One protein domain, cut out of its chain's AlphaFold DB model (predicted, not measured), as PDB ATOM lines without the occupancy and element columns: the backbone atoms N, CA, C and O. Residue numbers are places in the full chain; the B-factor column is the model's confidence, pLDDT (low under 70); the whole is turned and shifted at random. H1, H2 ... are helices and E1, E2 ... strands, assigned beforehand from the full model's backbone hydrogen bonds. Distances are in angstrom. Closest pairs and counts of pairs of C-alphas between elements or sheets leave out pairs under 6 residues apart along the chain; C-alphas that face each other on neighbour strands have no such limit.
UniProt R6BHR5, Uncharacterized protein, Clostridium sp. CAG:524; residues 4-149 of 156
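Overview. This is residues 4 to 149 of the 156 residues of an uncharacterized protein of Clostridium sp. CAG:524 (UniProt R6BHR5). One twisted, curled sheet of eight strands wraps round a single helix, H2. The first helix, H1, is beside the sheet near E1 and E2, short H3 stands at the sheet's level, and H4 grazes the sheet near the end of E6. The printed part has 146 residues, with four named helices and eight named strands in the order H1 E1 H2 H3 E2 E3 E4 E5 E6 E7 E8 H4. The sheet runs E1 E2 E3 E4 E5 E6 E7 E8 and is mixed, and the class is mixed, helices and strands. The whole is compact, with a radius of gyration of the C-alphas of 15.2 A and spans of 51 by 41 by 28 A.

Arrangement. H1, residues 4 to 12, is on the sheet at a height of 4.7 A, over none of the strands, but only just: 2 of its C-alphas fall on E1, residues 13 to 16. E1 is an edge strand, parallel to E2, residues 48 to 57, with N 14 and O 52 at 2.9 A. H2, residues 20 to 31, and H3, residues 34 to 37, lie between them in the chain, a strand-helix-strand unit with a left-handed crossover. H2 is on one face of the sheet, two layers, and the sheet curls round it; the closest C-alphas of H2 and E2 are those of Gly 23 and Leu 54, 6.7 A. H2 and H3 are close but not clearly touching, with the C-alphas of Arg 31 and Thr 37 7.0 A apart. E2 bends by 66 degrees at residue 51. E2 begins a meander, each strand the antiparallel neighbour of the one before: E3, residues 60 to 68, with N 53 and O 64 at 2.8 A; E4, 73 to 83, N 63 and O 78 at 3.0 A; E5, 86 to 95, N 79 and O 90 at 2.9 A; E6, 105 to 113, N 89 and O 109 at 2.8 A; E7, 118 to 124, N 110 and O 121 at 2.8 A; and edge strand E8, 129 to 134, N 120 and O 132 at 2.8 A. Each two in succession form a hairpin. H4, residues 140 to 147, only grazes the sheet with residues 142 to 146, and is only just apart from H2, closest C-alphas 8.2 A. Every O i to N i+4 pair is within hydrogen-bond range in H1 and H2; H4 has 1 of 4, beside 3 of 5 O i to N i+3 pairs, and H3 is too short for an i+4 pair.

Along the chain. H1 begins at C-alpha 4, (-11.794, 25.129, -24.261). H2 measures 15.9 A, E4 31.2 A and E5 28.1 A from first to last C-alpha. H4 ends at C-alpha 147, (17.543, 16.559, -4.027).

Size, cuts and confidence. The C-alphas farthest apart are those of Asp 99 and Leu 147, 50.9 A. The printed part has no cut and no long link. Residues 4 to 8, 97 to 102 and 138 to 149 are under 70 in pLDDT.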
ATOM      1  N   GLU A   4     -10.561  25.913 -24.411       68.50
ATOM      2  CA  GLU A   4     -11.794  25.129 -24.261       68.50
ATOM      3  C   GLU A   4     -11.490  23.700 -23.788       68.50
ATOM      4  O   GLU A   4     -12.176  23.189 -22.904       68.50
ATOM      5  N   ASP A   5     -10.420  23.088 -24.304       64.69
ATOM      6  CA  ASP A   5      -9.937  21.773 -23.874       64.69
ATOM      7  C   ASP A   5      -9.518  21.788 -22.395       64.69
ATOM      8  O   ASP A   5      -9.802  20.847 -21.656       64.69
ATOM      9  N   GLU A   6      -8.856  22.863 -21.952       63.50
ATOM     10  CA  GLU A   6      -8.435  23.034 -20.557       63.50
ATOM     11  C   GLU A   6      -9.640  23.167 -19.620       63.50
ATOM     12  O   GLU A   6      -9.700  22.507 -18.584       63.50
ATOM     13  N   LEU A   7     -10.647  23.939 -20.026       67.38
ATOM     14  CA  LEU A   7     -11.866  24.136 -19.244       67.38
ATOM     15  C   LEU A   7     -12.681  22.838 -19.130       67.38
ATOM     16  O   LEU A   7     -13.191  22.512 -18.059       67.38
ATOM     17  N   ILE A   8     -12.755  22.054 -20.211       68.62
ATOM     18  CA  ILE A   8     -13.359  20.716 -20.190       68.62
ATOM     19  C   ILE A   8     -12.558  19.787 -19.273       68.62
ATOM     20  O   ILE A   8     -13.155  19.093 -18.452       68.62
ATOM     21  N   TYR A   9     -11.226  19.789 -19.362       71.25
ATOM     22  CA  TYR A   9     -10.373  18.973 -18.498       71.25
ATOM     23  C   TYR A   9     -10.616  19.279 -17.014       71.25
ATOM     24  O   TYR A   9     -10.857  18.358 -16.235       71.25
ATOM     25  N   GLU A  10     -10.668  20.556 -16.633       73.75
ATOM     26  CA  GLU A  10     -10.938  20.988 -15.256       73.75
ATOM     27  C   GLU A  10     -12.339  20.600 -14.753       73.75
ATOM     28  O   GLU A  10     -12.550  20.420 -13.550       73.75
ATOM     29  N   MET A  11     -13.323  20.424 -15.645       75.69
ATOM     30  CA  MET A  11     -14.651  19.943 -15.249       75.69
ATOM     31  C   MET A  11     -14.628  18.486 -14.767       75.69
ATOM     32  O   MET A  11     -15.390  18.161 -13.841       75.69
ATOM     33  N   TYR A  12     -13.774  17.649 -15.367       82.38
ATOM     34  CA  TYR A  12     -13.601  16.230 -15.034       82.38
ATOM     35  C   TYR A  12     -12.513  15.996 -13.978       82.38
ATOM     36  O   TYR A  12     -12.662  15.112 -13.139       82.38
ATOM     37  N   PHE A  13     -11.456  16.808 -13.972       88.31
ATOM     38  CA  PHE A  13     -10.318  16.695 -13.061       88.31
ATOM     39  C   PHE A  13     -10.192  17.967 -12.228       88.31
ATOM     40  O   PHE A  13      -9.654  18.982 -12.665       88.31
ATOM     41  N   ARG A  14     -10.728  17.922 -11.006       92.25
ATOM     42  CA  ARG A  14     -10.853  19.101 -10.141       92.25
ATOM     43  C   ARG A  14      -9.801  19.082  -9.052       92.25
ATOM     44  O   ARG A  14      -9.819  18.198  -8.197       92.25
ATOM     45  N   TYR A  15      -8.956  20.104  -9.021       92.62
ATOM     46  CA  TYR A  15      -7.935  20.276  -7.990       92.62
ATOM     47  C   TYR A  15      -8.352  21.387  -7.024       92.62
ATOM     48  O   TYR A  15      -8.646  22.510  -7.427       92.62
ATOM     49  N   LYS A  16      -8.432  21.069  -5.729       94.62
ATOM     50  CA  LYS A  16      -8.856  22.001  -4.674       94.62
ATOM     51  C   LYS A  16      -7.733  22.209  -3.666       94.62
ATOM     52  O   LYS A  16      -7.217  21.244  -3.102       94.62
ATOM     53  N   ASN A  17      -7.419  23.473  -3.384       94.44
ATOM     54  CA  ASN A  17      -6.380  23.888  -2.434       94.44
ATOM     55  C   ASN A  17      -4.974  23.330  -2.759       94.44
ATOM     56  O   ASN A  17      -4.201  23.051  -1.845       94.44
ATOM     57  N   MET A  18      -4.644  23.139  -4.038       91.56
ATOM     58  CA  MET A  18      -3.332  22.664  -4.502       91.56
ATOM     59  C   MET A  18      -2.971  23.305  -5.845       91.56
ATOM     60  O   MET A  18      -3.858  23.838  -6.517       91.56
ATOM     61  N   SER A  19      -1.691  23.264  -6.225       87.06
ATOM     62  CA  SER A  19      -1.260  23.686  -7.560       87.06
ATOM     63  C   SER A  19      -1.657  22.659  -8.624       87.06
ATOM     64  O   SER A  19      -1.979  21.508  -8.311       87.06
ATOM     65  N   LYS A  20      -1.618  23.070  -9.896       83.38
ATOM     66  CA  LYS A  20      -1.837  22.164 -11.028       83.38
ATOM     67  C   LYS A  20      -0.756  21.086 -11.075       83.38
ATOM     68  O   LYS A  20      -1.081  19.920 -11.245       83.38
ATOM     69  N   GLU A  21       0.504  21.450 -10.822       84.38
ATOM     70  CA  GLU A  21       1.610  20.493 -10.829       84.38
ATOM     71  C   GLU A  21       1.449  19.401  -9.763       84.38
ATOM     72  O   GLU A  21       1.720  18.232 -10.055       84.38
ATOM     73  N   ASP A  22       1.002  19.768  -8.558       87.06
ATOM     74  CA  ASP A  22       0.712  18.816  -7.483       87.06
ATOM     75  C   ASP A  22      -0.492  17.941  -7.845       87.06
ATOM     76  O   ASP A  22      -0.444  16.720  -7.687       87.06
ATOM     77  N   GLY A  23      -1.564  18.552  -8.359       89.31
ATOM     78  CA  GLY A  23      -2.760  17.838  -8.802       89.31
ATOM     79  C   GLY A  23      -2.454  16.789  -9.869       89.31
ATOM     80  O   GLY A  23      -2.854  15.634  -9.716       89.31
ATOM     81  N   ASP A  24      -1.672  17.158 -10.885       87.44
ATOM     82  CA  ASP A  24      -1.228  16.248 -11.944       87.44
ATOM     83  C   ASP A  24      -0.381  15.101 -11.373       87.44
ATOM     84  O   ASP A  24      -0.596  13.945 -11.726       87.44
ATOM     85  N   PHE A  25       0.525  15.386 -10.427       89.06
ATOM     86  CA  PHE A  25       1.329  14.347  -9.773       89.06
ATOM     87  C   PHE A  25       0.458  13.320  -9.035       89.06
ATOM     88  O   PHE A  25       0.639  12.112  -9.195       89.06
ATOM     89  N   TYR A  26      -0.497  13.776  -8.222       92.38
ATOM     90  CA  TYR A  26      -1.372  12.872  -7.472       92.38
ATOM     91  C   TYR A  26      -2.358  12.133  -8.378       92.38
ATOM     92  O   TYR A  26      -2.700  10.981  -8.104       92.38
ATOM     93  N   LEU A  27      -2.789  12.760  -9.474       92.25
ATOM     94  CA  LEU A  27      -3.573  12.083 -10.495       92.25
ATOM     95  C   LEU A  27      -2.753  10.984 -11.181       92.25
ATOM     96  O   LEU A  27      -3.279   9.895 -11.392       92.25
ATOM     97  N   ASP A  28      -1.469  11.217 -11.459       91.75
ATOM     98  CA  ASP A  28      -0.578  10.204 -12.027       91.75
ATOM     99  C   ASP A  28      -0.314   9.046 -11.063       91.75
ATOM    100  O   ASP A  28      -0.307   7.892 -11.495       91.75
ATOM    101  N   VAL A  29      -0.184   9.309  -9.758       94.62
ATOM    102  CA  VAL A  29      -0.141   8.246  -8.736       94.62
ATOM    103  C   VAL A  29      -1.382   7.355  -8.841       94.62
ATOM    104  O   VAL A  29      -1.253   6.131  -8.876       94.62
ATOM    105  N   LEU A  30      -2.577   7.950  -8.947       95.81
ATOM    106  CA  LEU A  30      -3.821   7.195  -9.122       95.81
ATOM    107  C   LEU A  30      -3.854   6.456 -10.463       95.81
ATOM    108  O   LEU A  30      -4.172   5.272 -10.481       95.81
ATOM    109  N   ARG A  31      -3.454   7.090 -11.574       93.81
ATOM    110  CA  ARG A  31      -3.363   6.436 -12.896       93.81
ATOM    111  C   ARG A  31      -2.485   5.189 -12.879       93.81
ATOM    112  O   ARG A  31      -2.727   4.287 -13.668       93.81
ATOM    113  N   HIS A  32      -1.515   5.128 -11.969       95.00
ATOM    114  CA  HIS A  32      -0.614   3.996 -11.767       95.00
ATOM    115  C   HIS A  32      -1.000   3.087 -10.590       95.00
ATOM    116  O   HIS A  32      -0.275   2.137 -10.269       95.00
ATOM    117  N   SER A  33      -2.142   3.332  -9.949       96.25
ATOM    118  CA  SER A  33      -2.711   2.451  -8.929       96.25
ATOM    119  C   SER A  33      -2.990   1.066  -9.491       96.25
ATOM    120  O   SER A  33      -3.326   0.922 -10.673       96.25
ATOM    121  N   LYS A  34      -2.870   0.024  -8.661       95.88
ATOM    122  CA  LYS A  34      -3.288  -1.325  -9.055       95.88
ATOM    123  C   LYS A  34      -4.770  -1.331  -9.402       95.88
ATOM    124  O   LYS A  34      -5.129  -1.956 -10.386       95.88
ATOM    125  N   GLU A  35      -5.591  -0.558  -8.696       94.88
ATOM    126  CA  GLU A  35      -7.035  -0.470  -8.951       94.88
ATOM    127  C   GLU A  35      -7.398   0.080 -10.330       94.88
ATOM    128  O   GLU A  35      -8.507  -0.152 -10.809       94.88
ATOM    129  N   ILE A  36      -6.463   0.780 -10.971       94.25
ATOM    130  CA  ILE A  36      -6.655   1.398 -12.281       94.25
ATOM    131  C   ILE A  36      -5.892   0.619 -13.362       94.25
ATOM    132  O   ILE A  36      -6.452   0.290 -14.400       94.25
ATOM    133  N   THR A  37      -4.639   0.241 -13.113       93.06
ATOM    134  CA  THR A  37      -3.778  -0.395 -14.131       93.06
ATOM    135  C   THR A  37      -3.919  -1.908 -14.244       93.06
ATOM    136  O   THR A  37      -3.720  -2.457 -15.326       93.06
ATOM    137  N   ASP A  38      -4.185  -2.599 -13.137       92.44
ATOM    138  CA  ASP A  38      -4.188  -4.061 -13.080       92.44
ATOM    139  C   ASP A  38      -4.962  -4.556 -11.850       92.44
ATOM    140  O   ASP A  38      -4.409  -5.171 -10.934       92.44
ATOM    141  N   SER A  39      -6.240  -4.202 -11.767       89.56
ATOM    142  CA  SER A  39      -7.065  -4.479 -10.596       89.56
ATOM    143  C   SER A  39      -7.189  -5.988 -10.377       89.56
ATOM    144  O   SER A  39      -7.557  -6.727 -11.291       89.56
ATOM    145  N   ALA A  40      -6.942  -6.451  -9.144       88.50
ATOM    146  CA  ALA A  40      -7.139  -7.862  -8.779       88.50
ATOM    147  C   ALA A  40      -8.622  -8.277  -8.809       88.50
ATOM    148  O   ALA A  40      -8.952  -9.461  -8.881       88.50
ATOM    149  N   TYR A  41      -9.520  -7.294  -8.766       82.69
ATOM    150  CA  TYR A  41     -10.963  -7.478  -8.780       82.69
ATOM    151  C   TYR A  41     -11.559  -6.946 -10.083       82.69
ATOM    152  O   TYR A  41     -11.030  -6.011 -10.683       82.69
ATOM    153  N   GLY A  42     -12.717  -7.464 -10.488       77.62
ATOM    154  CA  GLY A  42     -13.494  -6.933 -11.614       77.62
ATOM    155  C   GLY A  42     -13.567  -7.835 -12.832       77.62
ATOM    156  O   GLY A  42     -13.035  -8.940 -12.849       77.62
ATOM    157  N   TYR A  43     -14.272  -7.348 -13.852       73.75
ATOM    158  CA  TYR A  43     -14.437  -8.051 -15.129       73.75
ATOM    159  C   TYR A  43     -13.215  -7.951 -16.045       73.75
ATOM    160  O   TYR A  43     -12.923  -8.881 -16.795       73.75
ATOM    161  N   LYS A  44     -12.515  -6.816 -15.996       82.44
ATOM    162  CA  LYS A  44     -11.250  -6.569 -16.687       82.44
ATOM    163  C   LYS A  44     -10.314  -5.812 -15.750       82.44
ATOM    164  O   LYS A  44     -10.812  -5.007 -14.965       82.44
ATOM    165  N   PRO A  45      -8.997  -6.040 -15.851       84.75
ATOM    166  CA  PRO A  45      -8.033  -5.494 -14.901       84.75
ATOM    167  C   PRO A  45      -7.761  -3.994 -15.100       84.75
ATOM    168  O   PRO A  45      -7.439  -3.306 -14.141       84.75
ATOM    169  N   GLN A  46      -7.910  -3.479 -16.322       92.19
ATOM    170  CA  GLN A  46      -7.592  -2.091 -16.667       92.19
ATOM    171  C   GLN A  46      -8.840  -1.215 -16.645       92.19
ATOM    172  O   GLN A  46      -9.823  -1.545 -17.307       92.19
ATOM    173  N   TYR A  47      -8.770  -0.110 -15.913       93.06
ATOM    174  CA  TYR A  47      -9.786   0.927 -15.810       93.06
ATOM    175  C   TYR A  47      -9.198   2.271 -16.244       93.06
ATOM    176  O   TYR A  47      -8.023   2.549 -16.025       93.06
ATOM    177  N   ASP A  48     -10.048   3.128 -16.789       92.25
ATOM    178  CA  ASP A  48      -9.775   4.531 -17.054       92.25
ATOM    179  C   ASP A  48     -10.420   5.397 -15.971       92.25
ATOM    180  O   ASP A  48     -11.516   5.099 -15.487       92.25
ATOM    181  N   ILE A  49      -9.761   6.501 -15.613       92.81
ATOM    182  CA  ILE A  49     -10.357   7.523 -14.749       92.81
ATOM    183  C   ILE A  49     -11.292   8.396 -15.593       92.81
ATOM    184  O   ILE A  49     -10.850   9.035 -16.546       92.81
ATOM    185  N   VAL A  50     -12.571   8.444 -15.221       93.06
ATOM    186  CA  VAL A  50     -13.605   9.248 -15.899       93.06
ATOM    187  C   VAL A  50     -13.650  10.661 -15.330       93.06
ATOM    188  O   VAL A  50     -13.678  11.639 -16.070       93.06
ATOM    189  N   GLU A  51     -13.670  10.760 -14.005       92.81
ATOM    190  CA  GLU A  51     -13.602  12.017 -13.270       92.81
ATOM    191  C   GLU A  51     -12.870  11.792 -11.953       92.81
ATOM    192  O   GLU A  51     -12.903  10.691 -11.395       92.81
ATOM    193  N   MET A  52     -12.178  12.824 -11.484       95.75
ATOM    194  CA  MET A  52     -11.465  12.790 -10.218       95.75
ATOM    195  C   MET A  52     -11.448  14.171  -9.578       95.75
ATOM    196  O   MET A  52     -11.029  15.163 -10.177       95.75
ATOM    197  N   SER A  53     -11.834  14.227  -8.310       96.81
ATOM    198  CA  SER A  53     -11.652  15.391  -7.455       96.81
ATOM    199  C   SER A  53     -10.515  15.119  -6.473       96.81
ATOM    200  O   SER A  53     -10.609  14.206  -5.657       96.81
ATOM    201  N   LEU A  54      -9.473  15.948  -6.509       96.81
ATOM    202  CA  LEU A  54      -8.346  15.939  -5.575       96.81
ATOM    203  C   LEU A  54      -8.415  17.184  -4.687       96.81
ATOM    204  O   LEU A  54      -8.538  18.308  -5.174       96.81
ATOM    205  N   MET A  55      -8.333  17.005  -3.370       97.44
ATOM    206  CA  MET A  55      -8.372  18.099  -2.400       97.44
ATOM    207  C   MET A  55      -7.226  17.988  -1.402       97.44
ATOM    208  O   MET A  55      -7.112  16.986  -0.697       97.44
ATOM    209  N   SER A  56      -6.425  19.046  -1.286       96.19
ATOM    210  CA  SER A  56      -5.416  19.143  -0.234       96.19
ATOM    211  C   SER A  56      -6.073  19.477   1.103       96.19
ATOM    212  O   SER A  56      -6.940  20.352   1.192       96.19
ATOM    213  N   THR A  57      -5.661  18.761   2.143       94.19
ATOM    214  CA  THR A  57      -6.104  18.919   3.529       94.19
ATOM    215  C   THR A  57      -4.894  18.893   4.462       94.19
ATOM    216  O   THR A  57      -3.799  18.495   4.069       94.19
ATOM    217  N   GLU A  58      -5.089  19.246   5.732       90.12
ATOM    218  CA  GLU A  58      -4.040  19.154   6.763       90.12
ATOM    219  C   GLU A  58      -3.450  17.736   6.921       90.12
ATOM    220  O   GLU A  58      -2.293  17.579   7.313       90.12
ATOM    221  N   ASN A  59      -4.218  16.702   6.558       86.69
ATOM    222  CA  ASN A  59      -3.849  15.296   6.720       86.69
ATOM    223  C   ASN A  59      -3.322  14.646   5.427       86.69
ATOM    224  O   ASN A  59      -3.077  13.443   5.415       86.69
ATOM    225  N   GLY A  60      -3.126  15.417   4.351       92.62
ATOM    226  CA  GLY A  60      -2.733  14.917   3.030       92.62
ATOM    227  C   GLY A  60      -3.779  15.227   1.962       92.62
ATOM    228  O   GLY A  60      -4.559  16.170   2.095       92.62
ATOM    229  N   ILE A  61      -3.804  14.434   0.896       97.31
ATOM    230  CA  ILE A  61      -4.711  14.623  -0.236       97.31
ATOM    231  C   ILE A  61      -5.904  13.691  -0.084       97.31
ATOM    232  O   ILE A  61      -5.728  12.484   0.020       97.31
ATOM    233  N   ARG A  62      -7.122  14.225  -0.094       98.00
ATOM    234  CA  ARG A  62      -8.340  13.420  -0.239       98.00
ATOM    235  C   ARG A  62      -8.685  13.327  -1.712       98.00
ATOM    236  O   ARG A  62      -8.578  14.325  -2.425       98.00
ATOM    237  N   PHE A  63      -9.127  12.156  -2.144       98.12
ATOM    238  CA  PHE A  63      -9.601  11.967  -3.502       98.12
ATOM    239  C   PHE A  63     -10.937  11.240  -3.519       98.12
ATOM    240  O   PHE A  63     -11.254  10.447  -2.627       98.12
ATOM    241  N   ASN A  64     -11.718  11.534  -4.544       97.88
ATOM    242  CA  ASN A  64     -12.899  10.777  -4.893       97.88
ATOM    243  C   ASN A  64     -13.158  10.925  -6.387       97.88
ATOM    244  O   ASN A  64     -12.970  12.013  -6.937       97.88
ATOM    245  N   GLY A  65     -13.586   9.850  -7.028       96.62
ATOM    246  CA  GLY A  65     -13.817   9.874  -8.457       96.62
ATOM    247  C   GLY A  65     -14.364   8.566  -8.992       96.62
ATOM    248  O   GLY A  65     -14.512   7.580  -8.267       96.62
ATOM    249  N   SER A  66     -14.630   8.559 -10.286       94.56
ATOM    250  CA  SER A  66     -15.237   7.436 -10.986       94.56
ATOM    251  C   SER A  66     -14.239   6.827 -11.962       94.56
ATOM    252  O   SER A  66     -13.578   7.548 -12.713       94.56
ATOM    253  N   ILE A  67     -14.154   5.498 -11.977       94.31
ATOM    254  CA  ILE A  67     -13.316   4.736 -12.911       94.31
ATOM    255  C   ILE A  67     -14.171   3.721 -13.680       94.31
ATOM    256  O   ILE A  67     -15.158   3.198 -13.154       94.31
ATOM    257  N   THR A  68     -13.814   3.430 -14.928       91.56
ATOM    258  CA  THR A  68     -14.560   2.493 -15.783       91.56
ATOM    259  C   THR A  68     -13.637   1.666 -16.660       91.56
ATOM    260  O   THR A  68     -12.605   2.147 -17.099       91.56
ATOM    261  N   ASN A  69     -14.021   0.431 -16.959       89.31
ATOM    262  CA  ASN A  69     -13.364  -0.387 -17.987       89.31
ATOM    263  C   ASN A  69     -14.288  -0.666 -19.191       89.31
ATOM    264  O   ASN A  69     -14.084  -1.624 -19.945       89.31
ATOM    265  N   GLY A  70     -15.371   0.113 -19.319       86.62
ATOM    266  CA  GLY A  70     -16.427  -0.054 -20.321       86.62
ATOM    267  C   GLY A  70     -17.437  -1.173 -20.027       86.62
ATOM    268  O   GLY A  70     -18.492  -1.207 -20.656       86.62
ATOM    269  N   MET A  71     -17.153  -2.076 -19.080       85.62
ATOM    270  CA  MET A  71     -18.072  -3.137 -18.628       85.62
ATOM    271  C   MET A  71     -18.542  -2.937 -17.185       85.62
ATOM    272  O   MET A  71     -19.639  -3.347 -16.817       85.62
ATOM    273  N   GLU A  72     -17.699  -2.324 -16.364       86.19
ATOM    274  CA  GLU A  72     -17.921  -2.077 -14.954       86.19
ATOM    275  C   GLU A  72     -17.531  -0.644 -14.624       86.19
ATOM    276  O   GLU A  72     -16.454  -0.184 -15.005       86.19
ATOM    277  N   ASN A  73     -18.393   0.014 -13.857       88.88
ATOM    278  CA  ASN A  73     -18.127   1.321 -13.283       88.88
ATOM    279  C   ASN A  73     -17.869   1.160 -11.789       88.88
ATOM    280  O   ASN A  73     -18.552   0.386 -11.111       88.88
ATOM    281  N   ARG A  74     -16.907   1.917 -11.280       92.19
ATOM    282  CA  ARG A  74     -16.584   1.971  -9.860       92.19
ATOM    283  C   ARG A  74     -16.466   3.407  -9.411       92.19
ATOM    284  O   ARG A  74     -16.035   4.269 -10.174       92.19
ATOM    285  N   TYR A  75     -16.798   3.615  -8.155       94.31
ATOM    286  CA  TYR A  75     -16.491   4.828  -7.436       94.31
ATOM    287  C   TYR A  75     -15.338   4.535  -6.483       94.31
ATOM    288  O   TYR A  75     -15.388   3.573  -5.716       94.31
ATOM    289  N   ILE A  76     -14.278   5.332  -6.556       96.62
ATOM    290  CA  ILE A  76     -13.141   5.228  -5.648       96.62
ATOM    291  C   ILE A  76     -13.093   6.460  -4.763       96.62
ATOM    292  O   ILE A  76     -13.281   7.587  -5.220       96.62
ATOM    293  N   THR A  77     -12.826   6.244  -3.485       97.88
ATOM    294  CA  THR A  77     -12.563   7.308  -2.516       97.88
ATOM    295  C   THR A  77     -11.318   6.968  -1.731       97.88
ATOM    296  O   THR A  77     -10.947   5.800  -1.638       97.88
ATOM    297  N   GLY A  78     -10.661   7.966  -1.157       98.00
ATOM    298  CA  GLY A  78      -9.504   7.662  -0.342       98.00
ATOM    299  C   GLY A  78      -8.647   8.849   0.035       98.00
ATOM    300  O   GLY A  78      -9.048  10.015  -0.070       98.00
ATOM    301  N   THR A  79      -7.448   8.521   0.509       98.00
ATOM    302  CA  THR A  79      -6.447   9.504   0.918       98.00
ATOM    303  C   THR A  79      -5.061   9.155   0.396       98.00
ATOM    304  O   THR A  79      -4.721   7.986   0.235       98.00
ATOM    305  N   MET A  80      -4.248  10.177   0.138       97.38
ATOM    306  CA  MET A  80      -2.840  10.051  -0.215       97.38
ATOM    307  C   MET A  80      -1.975  10.901   0.703       97.38
ATOM    308  O   MET A  80      -2.275  12.065   0.974       97.38
ATOM    309  N   ILE A  81      -0.860  10.335   1.151       95.25
ATOM    310  CA  ILE A  81       0.121  11.033   1.978       95.25
ATOM    311  C   ILE A  81       1.508  10.791   1.394       95.25
ATOM    312  O   ILE A  81       2.014   9.671   1.402       95.25
ATOM    313  N   SER A  82       2.163  11.861   0.946       90.62
ATOM    314  CA  SER A  82       3.564  11.817   0.521       90.62
ATOM    315  C   SER A  82       4.496  12.118   1.699       90.62
ATOM    316  O   SER A  82       4.359  13.120   2.416       90.62
ATOM    317  N   ARG A  83       5.456  11.222   1.935       87.25
ATOM    318  CA  ARG A  83       6.511  11.346   2.945       87.25
ATOM    319  C   ARG A  83       7.825  10.856   2.373       87.25
ATOM    320  O   ARG A  83       8.009   9.689   2.038       87.25
ATOM    321  N   LEU A  84       8.796  11.752   2.397       85.94
ATOM    322  CA  LEU A  84      10.119  11.510   1.867       85.94
ATOM    323  C   LEU A  84      10.108  11.050   0.414       85.94
ATOM    324  O   LEU A  84       9.830  11.881  -0.431       85.94
ATOM    325  N   ASN A  85      10.487   9.794   0.167       86.56
ATOM    326  CA  ASN A  85      10.500   9.189  -1.148       86.56
ATOM    327  C   ASN A  85       9.344   8.189  -1.358       86.56
ATOM    328  O   ASN A  85       9.412   7.331  -2.240       86.56
ATOM    329  N   LYS A  86       8.306   8.265  -0.518       92.62
ATOM    330  CA  LYS A  86       7.132   7.399  -0.570       92.62
ATOM    331  C   LYS A  86       5.836   8.198  -0.661       92.62
ATOM    332  O   LYS A  86       5.687   9.198   0.037       92.62
ATOM    333  N   THR A  87       4.879   7.674  -1.411       95.19
ATOM    334  CA  THR A  87       3.474   8.084  -1.378       95.19
ATOM    335  C   THR A  87       2.643   6.895  -0.932       95.19
ATOM    336  O   THR A  87       2.708   5.820  -1.524       95.19
ATOM    337  N   PHE A  88       1.912   7.083   0.158       97.44
ATOM    338  CA  PHE A  88       0.965   6.118   0.699       97.44
ATOM    339  C   PHE A  88      -0.415   6.472   0.164       97.44
ATOM    340  O   PHE A  88      -0.772   7.648   0.187       97.44
ATOM    341  N   VAL A  89      -1.159   5.480  -0.302       98.19
ATOM    342  CA  VAL A  89      -2.501   5.631  -0.863       98.19
ATOM    343  C   VAL A  89      -3.412   4.648  -0.140       98.19
ATOM    344  O   VAL A  89      -3.119   3.460  -0.094       98.19
ATOM    345  N   ASP A  90      -4.495   5.138   0.441       97.88
ATOM    346  CA  ASP A  90      -5.571   4.315   0.993       97.88
ATOM    347  C   ASP A  90      -6.801   4.509   0.109       97.88
ATOM    348  O   ASP A  90      -7.219   5.652  -0.093       97.88
ATOM    349  N   ILE A  91      -7.317   3.422  -0.461       97.81
ATOM    350  CA  ILE A  91      -8.386   3.415  -1.460       97.81
ATOM    351  C   ILE A  91      -9.538   2.556  -0.947       97.81
ATOM    352  O   ILE A  91      -9.360   1.370  -0.684       97.81
ATOM    353  N   SER A  92     -10.735   3.129  -0.908       97.00
ATOM    354  CA  SER A  92     -12.004   2.417  -0.791       97.00
ATOM    355  C   SER A  92     -12.695   2.385  -2.147       97.00
ATOM    356  O   SER A  92     -12.872   3.426  -2.785       97.00
ATOM    357  N   VAL A  93     -13.089   1.191  -2.581       94.38
ATOM    358  CA  VAL A  93     -13.697   0.947  -3.889       94.38
ATOM    359  C   VAL A  93     -15.139   0.489  -3.712       94.38
ATOM    360  O   VAL A  93     -15.395  -0.531  -3.075       94.38
ATOM    361  N   GLU A  94     -16.070   1.205  -4.331       92.12
ATOM    362  CA  GLU A  94     -17.481   0.844  -4.464       92.12
ATOM    363  C   GLU A  94     -17.771   0.473  -5.927       92.12
ATOM    364  O   GLU A  94     -17.402   1.192  -6.857       92.12
ATOM    365  N   ARG A  95     -18.424  -0.667  -6.163       87.06
ATOM    366  CA  ARG A  95     -18.743  -1.159  -7.516       87.06
ATOM    367  C   ARG A  95     -20.185  -0.779  -7.858       87.06
ATOM    368  O   ARG A  95     -21.098  -1.173  -7.147       87.06
ATOM    369  N   LEU A  96     -20.405  -0.049  -8.954       79.62
ATOM    370  CA  LEU A  96     -21.678   0.638  -9.231       79.62
ATOM    371  C   LEU A  96     -22.673  -0.138 -10.128       79.62
ATOM    372  O   LEU A  96     -23.722   0.406 -10.468       79.62
ATOM    373  N   LEU A  97     -22.392  -1.385 -10.544       68.88
ATOM    374  CA  LEU A  97     -23.266  -2.152 -11.459       68.88
ATOM    375  C   LEU A  97     -23.538  -3.617 -11.034       68.88
ATOM    376  O   LEU A  97     -22.644  -4.456 -11.116       68.88
ATOM    377  N   GLY A  98     -24.818  -3.878 -10.692       53.62
ATOM    378  CA  GLY A  98     -25.684  -5.033 -11.041       53.62
ATOM    379  C   GLY A  98     -25.411  -6.421 -10.439       53.62
ATOM    380  O   GLY A  98     -24.383  -6.991 -10.767       53.62
ATOM    381  N   ASP A  99     -26.373  -6.974  -9.663       53.81
ATOM    382  CA  ASP A  99     -26.556  -8.349  -9.094       53.81
ATOM    383  C   ASP A  99     -25.350  -9.095  -8.486       53.81
ATOM    384  O   ASP A  99     -25.497 -10.113  -7.807       53.81
ATOM    385  N   ILE A 100     -24.144  -8.585  -8.677       56.16
ATOM    386  CA  ILE A 100     -22.922  -9.024  -8.043       56.16
ATOM    387  C   ILE A 100     -22.931  -8.382  -6.662       56.16
ATOM    388  O   ILE A 100     -23.024  -7.155  -6.575       56.16
ATOM    389  N   PRO A 101     -22.838  -9.169  -5.578       54.34
ATOM    390  CA  PRO A 101     -22.845  -8.617  -4.239       54.34
ATOM    391  C   PRO A 101     -21.818  -7.492  -4.132       54.34
ATOM    392  O   PRO A 101     -20.663  -7.683  -4.526       54.34
ATOM    393  N   ASN A 102     -22.290  -6.358  -3.601       58.03
ATOM    394  CA  ASN A 102     -21.561  -5.152  -3.216       58.03
ATOM    395  C   ASN A 102     -20.332  -5.522  -2.370       58.03
ATOM    396  O   ASN A 102     -20.341  -5.462  -1.143       58.03
ATOM    397  N   ARG A 103     -19.266  -5.990  -3.014       73.38
ATOM    398  CA  ARG A 103     -17.969  -6.150  -2.375       73.38
ATOM    399  C   ARG A 103     -17.299  -4.807  -2.504       73.38
ATOM    400  O   ARG A 103     -16.494  -4.602  -3.403       73.38
ATOM    401  N   GLU A 104     -17.723  -3.897  -1.640       87.12
ATOM    402  CA  GLU A 104     -16.846  -2.826  -1.210       87.12
ATOM    403  C   GLU A 104     -15.571  -3.474  -0.675       87.12
ATOM    404  O   GLU A 104     -15.615  -4.476   0.052       87.12
ATOM    405  N   TYR A 105     -14.429  -2.946  -1.077       91.44
ATOM    406  CA  TYR A 105     -13.151  -3.401  -0.563       91.44
ATOM    407  C   TYR A 105     -12.188  -2.234  -0.457       91.44
ATOM    408  O   TYR A 105     -12.381  -1.178  -1.060       91.44
ATOM    409  N   ASN A 106     -11.145  -2.461   0.333       94.75
ATOM    410  CA  ASN A 106     -10.096  -1.489   0.548       94.75
ATOM    411  C   ASN A 106      -8.776  -2.033   0.009       94.75
ATOM    412  O   ASN A 106      -8.477  -3.225   0.163       94.75
ATOM    413  N   ALA A 107      -7.995  -1.140  -0.578       95.81
ATOM    414  CA  ALA A 107      -6.633  -1.377  -1.009       95.81
ATOM    415  C   ALA A 107      -5.732  -0.301  -0.404       95.81
ATOM    416  O   ALA A 107      -6.024   0.889  -0.485       95.81
ATOM    417  N   VAL A 108      -4.618  -0.725   0.181       97.62
ATOM    418  CA  VAL A 108      -3.555   0.173   0.624       97.62
ATOM    419  C   VAL A 108      -2.374  -0.003  -0.308       97.62
ATOM    420  O   VAL A 108      -1.869  -1.114  -0.479       97.62
ATOM    421  N   GLU A 109      -1.903   1.096  -0.880       97.94
ATOM    422  CA  GLU A 109      -0.754   1.119  -1.769       97.94
ATOM    423  C   GLU A 109       0.374   1.985  -1.220       97.94
ATOM    424  O   GLU A 109       0.172   3.017  -0.579       97.94
ATOM    425  N   VAL A 110       1.601   1.563  -1.498       97.88
ATOM    426  CA  VAL A 110       2.807   2.333  -1.220       97.88
ATOM    427  C   VAL A 110       3.610   2.425  -2.502       97.88
ATOM    428  O   VAL A 110       4.149   1.426  -2.977       97.88
ATOM    429  N   PHE A 111       3.731   3.641  -3.018       96.31
ATOM    430  CA  PHE A 111       4.625   3.991  -4.112       96.31
ATOM    431  C   PHE A 111       5.929   4.489  -3.517       96.31
ATOM    432  O   PHE A 111       5.953   5.499  -2.817       96.31
ATOM    433  N   LYS A 112       7.029   3.788  -3.761       94.81
ATOM    434  CA  LYS A 112       8.366   4.198  -3.339       94.81
ATOM    435  C   LYS A 112       9.159   4.584  -4.573       94.81
ATOM    436  O   LYS A 112       9.586   3.726  -5.342       94.81
ATOM    437  N   PHE A 113       9.389   5.879  -4.728       89.00
ATOM    438  CA  PHE A 113      10.072   6.400  -5.897       89.00
ATOM    439  C   PHE A 113      11.581   6.276  -5.704       89.00
ATOM    440  O   PHE A 113      12.159   6.658  -4.670       89.00
ATOM    441  N   LYS A 114      12.211   5.711  -6.722       86.19
ATOM    442  CA  LYS A 114      13.654   5.621  -6.915       86.19
ATOM    443  C   LYS A 114      14.012   6.409  -8.170       86.19
ATOM    444  O   LYS A 114      13.211   7.194  -8.636       86.19
ATOM    445  N   ARG A 115      15.284   6.355  -8.584       78.81
ATOM    446  CA  ARG A 115      15.841   7.299  -9.578       78.81
ATOM    447  C   ARG A 115      15.317   7.009 -10.963       78.81
ATOM    448  O   ARG A 115      15.141   7.930 -11.730       78.81
ATOM    449  N   ASP A 116      15.061   5.745 -11.222       81.81
ATOM    450  CA  ASP A 116      14.767   5.273 -12.562       81.81
ATOM    451  C   ASP A 116      13.523   4.375 -12.548       81.81
ATOM    452  O   ASP A 116      13.198   3.755 -13.548       81.81
ATOM    453  N   GLU A 117      12.838   4.272 -11.403       89.19
ATOM    454  CA  GLU A 117      11.686   3.390 -11.221       89.19
ATOM    455  C   GLU A 117      10.844   3.803 -10.009       89.19
ATOM    456  O   GLU A 117      11.316   4.486  -9.088       89.19
ATOM    457  N   VAL A 118       9.609   3.309  -9.966       92.44
ATOM    458  CA  VAL A 118       8.730   3.384  -8.797       92.44
ATOM    459  C   VAL A 118       8.345   1.970  -8.381       92.44
ATOM    460  O   VAL A 118       7.750   1.223  -9.151       92.44
ATOM    461  N   GLU A 119       8.673   1.592  -7.145       96.25
ATOM    462  CA  GLU A 119       8.163   0.347  -6.564       96.25
ATOM    463  C   GLU A 119       6.745   0.602  -6.050       96.25
ATOM    464  O   GLU A 119       6.572   1.393  -5.118       96.25
ATOM    465  N   ARG A 120       5.739  -0.077  -6.603       97.31
ATOM    466  CA  ARG A 120       4.380  -0.107  -6.050       97.31
ATOM    467  C   ARG A 120       4.188  -1.391  -5.257       97.31
ATOM    468  O   ARG A 120       4.415  -2.483  -5.772       97.31
ATOM    469  N   ARG A 121       3.732  -1.263  -4.014       98.25
ATOM    470  CA  ARG A 121       3.284  -2.379  -3.172       98.25
ATOM    471  C   ARG A 121       1.818  -2.176  -2.855       98.25
ATOM    472  O   ARG A 121       1.482  -1.107  -2.361       98.25
ATOM    473  N   THR A 122       0.989  -3.179  -3.094       97.94
ATOM    474  CA  THR A 122      -0.458  -3.121  -2.863       97.94
ATOM    475  C   THR A 122      -0.852  -4.235  -1.904       97.94
ATOM    476  O   THR A 122      -0.440  -5.380  -2.084       97.94
ATOM    477  N   CYS A 123      -1.644  -3.903  -0.890       97.12
ATOM    478  CA  CYS A 123      -2.211  -4.844   0.066       97.12
ATOM    479  C   CYS A 123      -3.727  -4.658   0.117       97.12
ATOM    480  O   CYS A 123      -4.208  -3.538   0.289       97.12
ATOM    481  N   TYR A 124      -4.471  -5.749  -0.002       94.44
ATOM    482  CA  TYR A 124      -5.920  -5.748   0.162       94.44
ATOM    483  C   TYR A 124      -6.310  -6.152   1.582       94.44
ATOM    484  O   TYR A 124      -5.563  -6.826   2.293       94.44
ATOM    485  N   SER A 125      -7.521  -5.784   2.001       89.44
ATOM    486  CA  SER A 125      -8.037  -6.103   3.341       89.44
ATOM    487  C   SER A 125      -8.109  -7.608   3.653       89.44
ATOM    488  O   SER A 125      -8.119  -7.990   4.822       89.44
ATOM    489  N   ASN A 126      -8.131  -8.466   2.631       88.56
ATOM    490  CA  ASN A 126      -8.099  -9.925   2.765       88.56
ATOM    491  C   ASN A 126      -6.678 -10.508   2.943       88.56
ATOM    492  O   ASN A 126      -6.536 -11.725   3.053       88.56
ATOM    493  N   GLY A 127      -5.641  -9.666   2.970       90.44
ATOM    494  CA  GLY A 127      -4.242 -10.066   3.124       90.44
ATOM    495  C   GLY A 127      -3.515 -10.387   1.816       90.44
ATOM    496  O   GLY A 127      -2.332 -10.720   1.862       90.44
ATOM    497  N   GLU A 128      -4.175 -10.288   0.658       94.00
ATOM    498  CA  GLU A 128      -3.490 -10.414  -0.628       94.00
ATOM    499  C   GLU A 128      -2.507  -9.264  -0.837       94.00
ATOM    500  O   GLU A 128      -2.813  -8.100  -0.569       94.00
ATOM    501  N   TYR A 129      -1.328  -9.605  -1.350       96.06
ATOM    502  CA  TYR A 129      -0.206  -8.692  -1.483       96.06
ATOM    503  C   TYR A 129       0.413  -8.792  -2.874       96.06
ATOM    504  O   TYR A 129       0.680  -9.889  -3.367       96.06
ATOM    505  N   TYR A 130       0.667  -7.639  -3.484       97.12
ATOM    506  CA  TYR A 130       1.205  -7.526  -4.833       97.12
ATOM    507  C   TYR A 130       2.329  -6.494  -4.877       97.12
ATOM    508  O   TYR A 130       2.263  -5.457  -4.217       97.12
ATOM    509  N   GLU A 131       3.333  -6.749  -5.712       96.94
ATOM    510  CA  GLU A 131       4.415  -5.807  -5.995       96.94
ATOM    511  C   GLU A 131       4.548  -5.596  -7.502       96.94
ATOM    512  O   GLU A 131       4.373  -6.528  -8.286       96.94
ATOM    513  N   ALA A 132       4.861  -4.368  -7.903       96.25
ATOM    514  CA  ALA A 132       5.174  -4.016  -9.279       96.25
ATOM    515  C   ALA A 132       6.301  -2.979  -9.321       96.25
ATOM    516  O   ALA A 132       6.415  -2.130  -8.433       96.25
ATOM    517  N   ILE A 133       7.114  -3.043 -10.373       95.31
ATOM    518  CA  ILE A 133       8.084  -2.007 -10.722       95.31
ATOM    519  C   ILE A 133       7.511  -1.249 -11.911       95.31
ATOM    520  O   ILE A 133       7.167  -1.860 -12.923       95.31
ATOM    521  N   LEU A 134       7.366   0.059 -11.755       92.25
ATOM    522  CA  LEU A 134       6.794   0.950 -12.752       92.25
ATOM    523  C   LEU A 134       7.874   1.885 -13.288       92.25
ATOM    524  O   LEU A 134       8.832   2.214 -12.577       92.25
ATOM    525  N   GLU A 135       7.679   2.350 -14.517       86.12
ATOM    526  CA  GLU A 135       8.437   3.481 -15.039       86.12
ATOM    527  C   GLU A 135       8.205   4.726 -14.163       86.12
ATOM    528  O   GLU A 135       7.154   4.861 -13.522       86.12
ATOM    529  N   PRO A 136       9.193   5.625 -14.067       76.31
ATOM    530  CA  PRO A 136       9.022   6.864 -13.336       76.31
ATOM    531  C   PRO A 136       7.931   7.719 -13.974       76.31
ATOM    532  O   PRO A 136       7.907   7.917 -15.185       76.31
ATOM    533  N   PHE A 137       7.050   8.261 -13.137       75.06
ATOM    534  CA  PHE A 137       6.106   9.299 -13.556       75.06
ATOM    535  C   PHE A 137       6.943  10.514 -14.018       75.06
ATOM    536  O   PHE A 137       8.029  10.705 -13.466       75.06
ATOM    537  N   GLU A 138       6.512  11.268 -15.040       60.66
ATOM    538  CA  GLU A 138       7.365  12.183 -15.830       60.66
ATOM    539  C   GLU A 138       8.473  12.957 -15.065       60.66
ATOM    540  O   GLU A 138       8.342  13.422 -13.929       60.66
ATOM    541  N   GLN A 139       9.598  13.110 -15.763       48.06
ATOM    542  CA  GLN A 139      10.960  12.934 -15.253       48.06
ATOM    543  C   GLN A 139      11.538  14.080 -14.382       48.06
ATOM    544  O   GLN A 139      12.410  13.810 -13.561       48.06
ATOM    545  N   GLU A 140      11.058  15.329 -14.460       54.28
ATOM    546  CA  GLU A 140      11.608  16.477 -13.690       54.28
ATOM    547  C   GLU A 140      11.152  16.503 -12.213       54.28
ATOM    548  O   GLU A 140      11.928  16.814 -11.306       54.28
ATOM    549  N   LYS A 141       9.909  16.084 -11.939       47.94
ATOM    550  CA  LYS A 141       9.302  16.071 -10.589       47.94
ATOM    551  C   LYS A 141       9.907  15.012  -9.670       47.94
ATOM    552  O   LYS A 141       9.870  15.120  -8.445       47.94
ATOM    553  N   MET A 142      10.498  13.985 -10.262       52.69
ATOM    554  CA  MET A 142      11.197  12.937  -9.539       52.69
ATOM    555  C   MET A 142      12.652  13.340  -9.204       52.69
ATOM    556  O   MET A 142      13.198  12.857  -8.206       52.69
ATOM    557  N   GLU A 143      13.253  14.299  -9.924       48.16
ATOM    558  CA  GLU A 143      14.592  14.838  -9.629       48.16
ATOM    559  C   GLU A 143      14.621  15.827  -8.433       48.16
ATOM    560  O   GLU A 143      15.504  15.702  -7.575       48.16
ATOM    561  N   GLU A 144      13.626  16.709  -8.239       49.88
ATOM    562  CA  GLU A 144      13.485  17.529  -7.003       49.88
ATOM    563  C   GLU A 144      13.248  16.675  -5.745       49.88
ATOM    564  O   GLU A 144      13.818  16.899  -4.663       49.88
ATOM    565  N   TYR A 145      12.419  15.644  -5.905       43.03
ATOM    566  CA  TYR A 145      12.023  14.703  -4.862       43.03
ATOM    567  C   TYR A 145      13.218  13.997  -4.197       43.03
ATOM    568  O   TYR A 145      13.174  13.629  -3.016       43.03
ATOM    569  N   LYS A 146      14.327  13.859  -4.930       45.94
ATOM    570  CA  LYS A 146      15.591  13.274  -4.462       45.94
ATOM    571  C   LYS A 146      16.567  14.300  -3.901       45.94
ATOM    572  O   LYS A 146      17.230  14.001  -2.907       45.94
ATOM    573  N   LEU A 147      16.622  15.504  -4.463       51.84
ATOM    574  CA  LEU A 147      17.543  16.559  -4.027       51.84
ATOM    575  C   LEU A 147      17.182  17.134  -2.644       51.84
ATOM    576  O   LEU A 147      18.069  17.368  -1.825       51.84
ATOM    577  N   SER A 148      15.898  17.228  -2.282       40.06
ATOM    578  CA  SER A 148      15.495  17.683  -0.934       40.06
ATOM    579  C   SER A 148      15.783  16.681   0.199       40.06
ATOM    580  O   SER A 148      15.747  17.039   1.378       40.06
ATOM    581  N   LYS A 149      16.086  15.411  -0.110       48.41
ATOM    582  CA  LYS A 149      16.568  14.444   0.898       48.41
ATOM    583  C   LYS A 149      18.038  14.649   1.260       48.41
ATOM    584  O   LYS A 149      18.442  14.184   2.319       48.41
TER     585      LYS A 149